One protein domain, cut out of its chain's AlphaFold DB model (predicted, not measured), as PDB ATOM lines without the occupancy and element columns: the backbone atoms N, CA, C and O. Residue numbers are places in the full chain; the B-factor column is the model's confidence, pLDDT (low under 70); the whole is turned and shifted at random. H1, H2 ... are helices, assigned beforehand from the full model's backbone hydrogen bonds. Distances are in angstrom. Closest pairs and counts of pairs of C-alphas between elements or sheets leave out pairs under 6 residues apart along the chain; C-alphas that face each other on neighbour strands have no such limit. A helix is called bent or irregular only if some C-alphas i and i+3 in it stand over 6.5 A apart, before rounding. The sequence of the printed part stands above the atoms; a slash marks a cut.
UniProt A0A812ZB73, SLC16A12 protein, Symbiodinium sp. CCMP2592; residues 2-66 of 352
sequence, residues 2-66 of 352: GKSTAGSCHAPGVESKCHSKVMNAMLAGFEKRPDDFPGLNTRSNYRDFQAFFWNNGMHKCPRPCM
ATOM      1  N   GLY A   2     -16.701  44.738  -3.234       37.81
ATOM      2  CA  GLY A   2     -17.332  43.414  -3.231       37.81
ATOM      3  C   GLY A   2     -17.929  43.115  -4.598       37.81
ATOM      4  O   GLY A   2     -18.976  43.674  -4.917       37.81
ATOM      5  N   LYS A   3     -17.254  42.273  -5.392       42.16
ATOM      6  CA  LYS A   3     -17.871  41.608  -6.544       42.16
ATOM      7  C   LYS A   3     -19.076  40.823  -6.013       42.16
ATOM      8  O   LYS A   3     -18.942  40.119  -5.012       42.16
ATOM      9  N   SER A   4     -20.247  41.026  -6.620       45.69
ATOM     10  CA  SER A   4     -21.437  40.217  -6.336       45.69
ATOM     11  C   SER A   4     -21.054  38.745  -6.473       45.69
ATOM     12  O   SER A   4     -20.254  38.417  -7.348       45.69
ATOM     13  N   THR A   5     -21.552  37.894  -5.580       43.81
ATOM     14  CA  THR A   5     -21.227  36.464  -5.497       43.81
ATOM     15  C   THR A   5     -21.200  35.822  -6.885       43.81
ATOM     16  O   THR A   5     -22.233  35.715  -7.547       43.81
ATOM     17  N   ALA A   6     -19.995  35.460  -7.326       48.91
ATOM     18  CA  ALA A   6     -19.716  34.917  -8.646       48.91
ATOM     19  C   ALA A   6     -20.474  33.594  -8.831       48.91
ATOM     20  O   ALA A   6     -20.219  32.633  -8.111       48.91
ATOM     21  N   GLY A   7     -21.439  33.574  -9.753       53.69
ATOM     22  CA  GLY A   7     -22.137  32.360 -10.186       53.69
ATOM     23  C   GLY A   7     -23.665  32.452 -10.233       53.69
ATOM     24  O   GLY A   7     -24.285  31.685 -10.962       53.69
ATOM     25  N   SER A   8     -24.291  33.397  -9.520       69.00
ATOM     26  CA  SER A   8     -25.746  33.603  -9.602       69.00
ATOM     27  C   SER A   8     -26.058  34.788 -10.509       69.00
ATOM     28  O   SER A   8     -25.764  35.939 -10.181       69.00
ATOM     29  N   CYS A   9     -26.634  34.492 -11.671       79.06
ATOM     30  CA  CYS A   9     -27.328  35.490 -12.462       79.06
ATOM     31  C   CYS A   9     -28.718  35.711 -11.856       79.06
ATOM     32  O   CYS A   9     -29.321  34.767 -11.342       79.06
ATOM     33  N   HIS A  10     -29.233  36.937 -11.900       78.50
ATOM     34  CA  HIS A  10     -30.646  37.192 -11.623       78.50
ATOM     35  C   HIS A  10     -31.059  38.586 -12.098       78.50
ATOM     36  O   HIS A  10     -30.231  39.495 -12.223       78.50
ATOM     37  N   ALA A  11     -32.360  38.775 -12.316       77.06
ATOM     38  CA  ALA A  11     -32.926  40.112 -12.406       77.06
ATOM     39  C   ALA A  11     -32.794  40.806 -11.033       77.06
ATOM     40  O   ALA A  11     -33.046  40.180  -9.997       77.06
ATOM     41  N   PRO A  12     -32.376  42.078 -10.967       79.31
ATOM     42  CA  PRO A  12     -32.313  42.800  -9.708       79.31
ATOM     43  C   PRO A  12     -33.733  42.976  -9.155       79.31
ATOM     44  O   PRO A  12     -34.633  43.336  -9.910       79.31
ATOM     45  N   GLY A  13     -33.929  42.761  -7.850       75.56
ATOM     46  CA  GLY A  13     -35.211  43.052  -7.195       75.56
ATOM     47  C   GLY A  13     -35.620  44.512  -7.405       75.56
ATOM     48  O   GLY A  13     -34.751  45.382  -7.539       75.56
ATOM     49  N   VAL A  14     -36.924  44.790  -7.443       73.94
ATOM     50  CA  VAL A  14     -37.481  46.122  -7.755       73.94
ATOM     51  C   VAL A  14     -36.977  47.185  -6.767       73.94
ATOM     52  O   VAL A  14     -36.665  48.315  -7.133       73.94
ATOM     53  N   GLU A  15     -36.795  46.792  -5.512       77.69
ATOM     54  CA  GLU A  15     -36.258  47.597  -4.417       77.69
ATOM     55  C   GLU A  15     -34.727  47.771  -4.454       77.69
ATOM     56  O   GLU A  15     -34.148  48.505  -3.647       77.69
ATOM     57  N   SER A  16     -34.033  47.103  -5.378       84.62
ATOM     58  CA  SER A  16     -32.577  47.157  -5.452       84.62
ATOM     59  C   SER A  16     -32.075  48.467  -6.068       84.62
ATOM     60  O   SER A  16     -32.631  49.025  -7.019       84.62
ATOM     61  N   LYS A  17     -30.922  48.933  -5.571       89.69
ATOM     62  CA  LYS A  17     -30.217  50.094  -6.141       89.69
ATOM     63  C   LYS A  17     -29.854  49.885  -7.610       89.69
ATOM     64  O   LYS A  17     -29.837  50.854  -8.361       89.69
ATOM     65  N   CYS A  18     -29.569  48.644  -8.004       91.19
ATOM     66  CA  CYS A  18     -29.317  48.307  -9.395       91.19
ATOM     67  C   CYS A  18     -30.564  48.547 -10.252       91.19
ATOM     68  O   CYS A  18     -30.480  49.320 -11.201       91.19
ATOM     69  N   HIS A  19     -31.718  47.977  -9.878       88.06
ATOM     70  CA  HIS A  19     -32.965  48.120 -10.637       88.06
ATOM     71  C   HIS A  19     -33.312  49.585 -10.892       88.06
ATOM     72  O   HIS A  19     -33.470  50.009 -12.034       88.06
ATOM     73  N   SER A  20     -33.306  50.392  -9.829       89.25
ATOM     74  CA  SER A  20     -33.576  51.827  -9.939       89.25
ATOM     75  C   SER A  20     -32.613  52.534 -10.901       89.25
ATOM     76  O   SER A  20     -33.007  53.464 -11.601       89.25
ATOM     77  N   LYS A  21     -31.337  52.139 -10.946       93.69
ATOM     78  CA  LYS A  21     -30.332  52.776 -11.808       93.69
ATOM     79  C   LYS A  21     -30.425  52.323 -13.258       93.69
ATOM     80  O   LYS A  21     -30.325  53.176 -14.134       93.69
ATOM     81  N   VAL A  22     -30.700  51.043 -13.489       91.94
ATOM     82  CA  VAL A  22     -30.996  50.497 -14.818       91.94
ATOM     83  C   VAL A  22     -32.233  51.186 -15.402       91.94
ATOM     84  O   VAL A  22     -32.154  51.736 -16.495       91.94
ATOM     85  N   MET A  23     -33.330  51.281 -14.640       89.94
ATOM     86  CA  MET A  23     -34.557  51.958 -15.083       89.94
ATOM     87  C   MET A  23     -34.333  53.442 -15.385       89.94
ATOM     88  O   MET A  23     -34.777  53.935 -16.416       89.94
ATOM     89  N   ASN A  24     -33.608  54.163 -14.524       90.88
ATOM     90  CA  ASN A  24     -33.297  55.574 -14.776       90.88
ATOM     91  C   ASN A  24     -32.415  55.765 -16.020       90.88
ATOM     92  O   ASN A  24     -32.606  56.732 -16.758       90.88
ATOM     93  N   ALA A  25     -31.455  54.867 -16.256       92.75
ATOM     94  CA  ALA A  25     -30.628  54.896 -17.458       92.75
ATOM     95  C   ALA A  25     -31.469  54.648 -18.713       92.75
ATOM     96  O   ALA A  25     -31.372  55.423 -19.656       92.75
ATOM     97  N   MET A  26     -32.342  53.644 -18.691       87.38
ATOM     98  CA  MET A  26     -33.181  53.276 -19.829       87.38
ATOM     99  C   MET A  26     -34.248  54.337 -20.149       87.38
ATOM    100  O   MET A  26     -34.418  54.695 -21.308       87.38
ATOM    101  N   LEU A  27     -34.935  54.880 -19.134       87.00
ATOM    102  CA  LEU A  27     -36.061  55.805 -19.331       87.00
ATOM    103  C   LEU A  27     -35.656  57.261 -19.578       87.00
ATOM    104  O   LEU A  27     -36.435  58.015 -20.146       87.00
ATOM    105  N   ALA A  28     -34.496  57.694 -19.082       87.62
ATOM    106  CA  ALA A  28     -34.116  59.108 -19.139       87.62
ATOM    107  C   ALA A  28     -32.621  59.345 -19.365       87.62
ATOM    108  O   ALA A  28     -32.243  60.369 -19.930       87.62
ATOM    109  N   GLY A  29     -31.755  58.451 -18.889       86.81
ATOM    110  CA  GLY A  29     -30.307  58.605 -19.014       86.81
ATOM    111  C   GLY A  29     -29.834  58.498 -20.460       86.81
ATOM    112  O   GLY A  29     -29.114  59.378 -20.923       86.81
ATOM    113  N   PHE A  30     -30.277  57.461 -21.168       89.81
ATOM    114  CA  PHE A  30     -29.849  57.150 -22.526       89.81
ATOM    115  C   PHE A  30     -30.309  58.206 -23.531       89.81
ATOM    116  O   PHE A  30     -29.522  58.643 -24.362       89.81
ATOM    117  N   GLU A  31     -31.547  58.691 -23.407       88.94
ATOM    118  CA  GLU A  31     -32.067  59.766 -24.260       88.94
ATOM    119  C   GLU A  31     -31.292  61.077 -24.067       88.94
ATOM    120  O   GLU A  31     -30.997  61.783 -25.030       88.94
ATOM    121  N   LYS A  32     -30.921  61.405 -22.822       91.25
ATOM    122  CA  LYS A  32     -30.206  62.652 -22.515       91.25
ATOM    123  C   LYS A  32     -28.727  62.597 -22.877       91.25
ATOM    124  O   LYS A  32     -28.167  63.625 -23.253       91.25
ATOM    125  N   ARG A  33     -28.077  61.449 -22.669       91.06
ATOM    126  CA  ARG A  33     -26.628  61.268 -22.832       91.06
ATOM    127  C   ARG A  33     -26.320  59.847 -23.319       91.06
ATOM    128  O   ARG A  33     -25.876  59.023 -22.521       91.06
ATOM    129  N   PRO A  34     -26.533  59.548 -24.610       89.69
ATOM    130  CA  PRO A  34     -26.235  58.226 -25.164       89.69
ATOM    131  C   PRO A  34     -24.735  57.895 -25.094       89.69
ATOM    132  O   PRO A  34     -24.374  56.739 -24.896       89.69
ATOM    133  N   ASP A  35     -23.870  58.913 -25.157       91.19
ATOM    134  CA  ASP A  35     -22.410  58.768 -25.073       91.19
ATOM    135  C   ASP A  35     -21.927  58.169 -23.738       91.19
ATOM    136  O   ASP A  35     -20.864  57.553 -23.687       91.19
ATOM    137  N   ASP A  36     -22.715  58.296 -22.660       89.62
ATOM    138  CA  ASP A  36     -22.404  57.692 -21.355       89.62
ATOM    139  C   ASP A  36     -22.599  56.164 -21.349       89.62
ATOM    140  O   ASP A  36     -22.184  55.489 -20.402       89.62
ATOM    141  N   PHE A  37     -23.248  55.612 -22.377       91.06
ATOM    142  CA  PHE A  37     -23.646  54.210 -22.464       91.06
ATOM    143  C   PHE A  37     -23.083  53.550 -23.733       91.06
ATOM    144  O   PHE A  37     -23.849  53.092 -24.589       91.06
ATOM    145  N   PRO A  38     -21.746  53.486 -23.889       88.81
ATOM    146  CA  PRO A  38     -21.133  52.923 -25.084       88.81
ATOM    147  C   PRO A  38     -21.569  51.472 -25.297       88.81
ATOM    148  O   PRO A  38     -21.539  50.649 -24.382       88.81
ATOM    149  N   GLY A  39     -21.973  51.168 -26.532       81.12
ATOM    150  CA  GLY A  39     -22.471  49.849 -26.927       81.12
ATOM    151  C   GLY A  39     -23.971  49.636 -26.704       81.12
ATOM    152  O   GLY A  39     -24.509  48.667 -27.234       81.12
ATOM    153  N   LEU A  40     -24.663  50.540 -25.999       86.31
ATOM    154  CA  LEU A  40     -26.125  50.548 -25.941       86.31
ATOM    155  C   LEU A  40     -26.705  51.396 -27.075       86.31
ATOM    156  O   LEU A  40     -26.090  52.345 -27.562       86.31
ATOM    157  N   ASN A  41     -27.899  51.028 -27.523       84.00
ATOM    158  CA  ASN A  41     -28.632  51.729 -28.569       84.00
ATOM    159  C   ASN A  41     -30.126  51.813 -28.219       84.00
ATOM    160  O   ASN A  41     -30.570  51.298 -27.197       84.00
ATOM    161  N   THR A  42     -30.925  52.451 -29.075       81.75
ATOM    162  CA  THR A  42     -32.370  52.632 -28.842       81.75
ATOM    163  C   THR A  42     -33.174  51.330 -28.813       81.75
ATOM    164  O   THR A  42     -34.310  51.341 -28.354       81.75
ATOM    165  N   ARG A  43     -32.609  50.214 -29.290       78.19
ATOM    166  CA  ARG A  43     -33.207  48.871 -29.224       78.19
ATOM    167  C   ARG A  43     -32.718  48.061 -28.023       78.19
ATOM    168  O   ARG A  43     -33.165  46.933 -27.847       78.19
ATOM    169  N   SER A  44     -31.792  48.598 -27.229       82.06
ATOM    170  CA  SER A  44     -31.280  47.912 -26.047       82.06
ATOM    171  C   SER A  44     -32.376  47.753 -24.999       82.06
ATOM    172  O   SER A  44     -33.050  48.717 -24.630       82.06
ATOM    173  N   ASN A  45     -32.540  46.533 -24.500       86.94
ATOM    174  CA  ASN A  45     -33.540  46.198 -23.492       86.94
ATOM    175  C   ASN A  45     -32.953  46.298 -22.070       86.94
ATOM    176  O   ASN A  45     -31.758  46.523 -21.869       86.94
ATOM    177  N   TYR A  46     -33.790  46.093 -21.051       87.19
ATOM    178  CA  TYR A  46     -33.378  46.155 -19.644       87.19
ATOM    179  C   TYR A  46     -32.154  45.272 -19.327       87.19
ATOM    180  O   TYR A  46     -31.291  45.664 -18.537       87.19
ATOM    181  N   ARG A  47     -32.056  44.090 -19.951       88.00
ATOM    182  CA  ARG A  47     -30.950  43.144 -19.754       88.00
ATOM    183  C   ARG A  47     -29.640  43.697 -20.310       88.00
ATOM    184  O   ARG A  47     -28.613  43.541 -19.651       88.00
ATOM    185  N   ASP A  48     -29.678  44.387 -21.445       88.19
ATOM    186  CA  ASP A  48     -28.505  45.048 -22.030       88.19
ATOM    187  C   ASP A  48     -27.989  46.163 -21.113       88.19
ATOM    188  O   ASP A  48     -26.794  46.242 -20.824       88.19
ATOM    189  N   PHE A  49     -28.895  46.977 -20.558       90.56
ATOM    190  CA  PHE A  49     -28.519  47.976 -19.557       90.56
ATOM    191  C   PHE A  49     -27.963  47.310 -18.292       90.56
ATOM    192  O   PHE A  49     -26.913  47.713 -17.797       90.56
ATOM    193  N   GLN A  50     -28.599  46.260 -17.769       90.62
ATOM    194  CA  GLN A  50     -28.068  45.521 -16.620       90.62
ATOM    195  C   GLN A  50     -26.668  44.948 -16.903       90.62
ATOM    196  O   GLN A  50     -25.798  45.039 -16.034       90.62
ATOM    197  N   ALA A  51     -26.433  44.406 -18.102       86.88
ATOM    198  CA  ALA A  51     -25.126  43.921 -18.545       86.88
ATOM    199  C   ALA A  51     -24.094  45.046 -18.536       86.88
ATOM    200  O   ALA A  51     -23.002  44.877 -17.997       86.88
ATOM    201  N   PHE A  52     -24.462  46.220 -19.051       90.56
ATOM    202  CA  PHE A  52     -23.614  47.404 -19.012       90.56
ATOM    203  C   PHE A  52     -23.228  47.777 -17.573       90.56
ATOM    204  O   PHE A  52     -22.045  47.957 -17.275       90.56
ATOM    205  N   PHE A  53     -24.190  47.835 -16.648       91.25
ATOM    206  CA  PHE A  53     -23.899  48.143 -15.244       91.25
ATOM    207  C   PHE A  53     -23.064  47.052 -14.554       91.25
ATOM    208  O   PHE A  53     -22.186  47.385 -13.757       91.25
ATOM    209  N   TRP A  54     -23.295  45.776 -14.869       88.44
ATOM    210  CA  TRP A  54     -22.490  44.652 -14.381       88.44
ATOM    211  C   TRP A  54     -21.036  44.736 -14.858       88.44
ATOM    212  O   TRP A  54     -20.126  44.753 -14.029       88.44
ATOM    213  N   ASN A  55     -20.826  44.863 -16.172       84.81
ATOM    214  CA  ASN A  55     -19.504  44.891 -16.805       84.81
ATOM    215  C   ASN A  55     -18.660  46.075 -16.318       84.81
ATOM    216  O   ASN A  55     -17.451  45.954 -16.157       84.81
ATOM    217  N   ASN A  56     -19.305  47.204 -16.013       83.25
ATOM    218  CA  ASN A  56     -18.648  48.387 -15.459       83.25
ATOM    219  C   ASN A  56     -18.550  48.377 -13.917       83.25
ATOM    220  O   ASN A  56     -18.093  49.350 -13.317       83.25
ATOM    221  N   GLY A  57     -19.004  47.313 -13.241       85.62
ATOM    222  CA  GLY A  57     -18.958  47.197 -11.778       85.62
ATOM    223  C   GLY A  57     -19.801  48.244 -11.037       85.62
ATOM    224  O   GLY A  57     -19.527  48.575  -9.878       85.62
ATOM    225  N   MET A  58     -20.824  48.790 -11.691       85.75
ATOM    226  CA  MET A  58     -21.618  49.905 -11.193       85.75
ATOM    227  C   MET A  58     -22.836  49.436 -10.389       85.75
ATOM    228  O   MET A  58     -23.489  48.440 -10.687       85.75
ATOM    229  N   HIS A  59     -23.149  50.186  -9.329       86.38
ATOM    230  CA  HIS A  59     -24.358  50.032  -8.502       86.38
ATOM    231  C   HIS A  59     -24.622  48.631  -7.922       86.38
ATOM    232  O   HIS A  59     -25.737  48.362  -7.475       86.38
ATOM    233  N   LYS A  60     -23.588  47.779  -7.855       86.69
ATOM    234  CA  LYS A  60     -23.688  46.379  -7.412       86.69
ATOM    235  C   LYS A  60     -24.776  45.618  -8.172       86.69
ATOM    236  O   LYS A  60     -25.522  44.844  -7.573       86.69
ATOM    237  N   CYS A  61     -24.901  45.882  -9.469       84.81
ATOM    238  CA  CYS A  61     -25.772  45.071 -10.296       84.81
ATOM    239  C   CYS A  61     -25.320  43.606 -10.254       84.81
ATOM    240  O   CYS A  61     -24.123  43.362 -10.149       84.81
ATOM    241  N   PRO A  62     -26.243  42.637 -10.243       85.62
ATOM    242  CA  PRO A  62     -25.926  41.237 -10.490       85.62
ATOM    243  C   PRO A  62     -25.718  41.011 -11.988       85.62
ATOM    244  O   PRO A  62     -26.235  41.776 -12.813       85.62
ATOM    245  N   ARG A  63     -25.005  39.939 -12.347       86.31
ATOM    246  CA  ARG A  63     -24.887  39.522 -13.744       86.31
ATOM    247  C   ARG A  63     -26.295  39.263 -14.297       86.31
ATOM    248  O   ARG A  63     -27.057  38.538 -13.647       86.31
ATOM    249  N   PRO A  64     -26.671  39.840 -15.449       85.00
ATOM    250  CA  PRO A  64     -27.915  39.447 -16.092       85.00
ATOM    251  C   PRO A  64     -27.860  37.960 -16.423       85.00
ATOM    252  O   PRO A  64     -26.824  37.456 -16.866       85.00
ATOM    253  N   CYS A  65     -28.969  37.256 -16.212       78.94
ATOM    254  CA  CYS A  65     -29.087  35.908 -16.748       78.94
ATOM    255  C   CYS A  65     -29.031  35.975 -18.262       78.94
ATOM    256  O   CYS A  65     -29.585  36.898 -18.849       78.94
ATOM    257  N   MET A  66     -28.361  35.031 -18.906       68.31
ATOM    258  CA  MET A  66     -28.561  34.844 -20.340       68.31
ATOM    259  C   MET A  66     -29.901  34.134 -20.560       68.31
ATOM    260  O   MET A  66     -30.381  33.425 -19.680       68.31
TER     261      MET A  66
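What this domain is: This is residues 2 to 66 of the 352 residues of the protein "SLC16A12 protein" of Symbiodinium sp. CCMP2592 (UniProt A0A812ZB73). A longer helix, H1, is crossed at a wide angle by a shorter one, H2, and the link of residues 33 to 45 folds back from the end of H1 to the start of H2. The 65 printed residues hold H1 then H2 and no named strand; the class is all helix, with 26 residues in named elements, under half. The whole is compact, with a radius of gyration of the C-alphas of 11.2 A and spans of 32 by 23 by 20 A.

How they stand to each other: H1, residues 17 to 32, has a kink of 45 degrees near residue 26 and is irregular, C-alphas 27 and 30 being 7.1 A apart. It touches H2, residues 46 to 55; their closest C-alphas, of Val 22 and Phe 49, are 5.9 A apart. Their lines are only just about perpendicular, at 72 degrees. In H2 every O i to N i+4 pair is within hydrogen-bond range; in H1, 10 of 12.

Where its parts are: H1 measures 20.6 A from C-alpha 17 at (-30.217, 50.094, -6.141) to C-alpha 32. H2 measures 14.2 A and ends at C-alpha 55, (-19.504, 44.891, -16.805).

The domain as a whole: The C-alphas farthest apart, of Gly 7 and Lys 32, are 33.7 A apart. The printed part has no cut. The link from H1 to H2 is long. Residues 2 to 8 and residue 66 have pLDDT under 70.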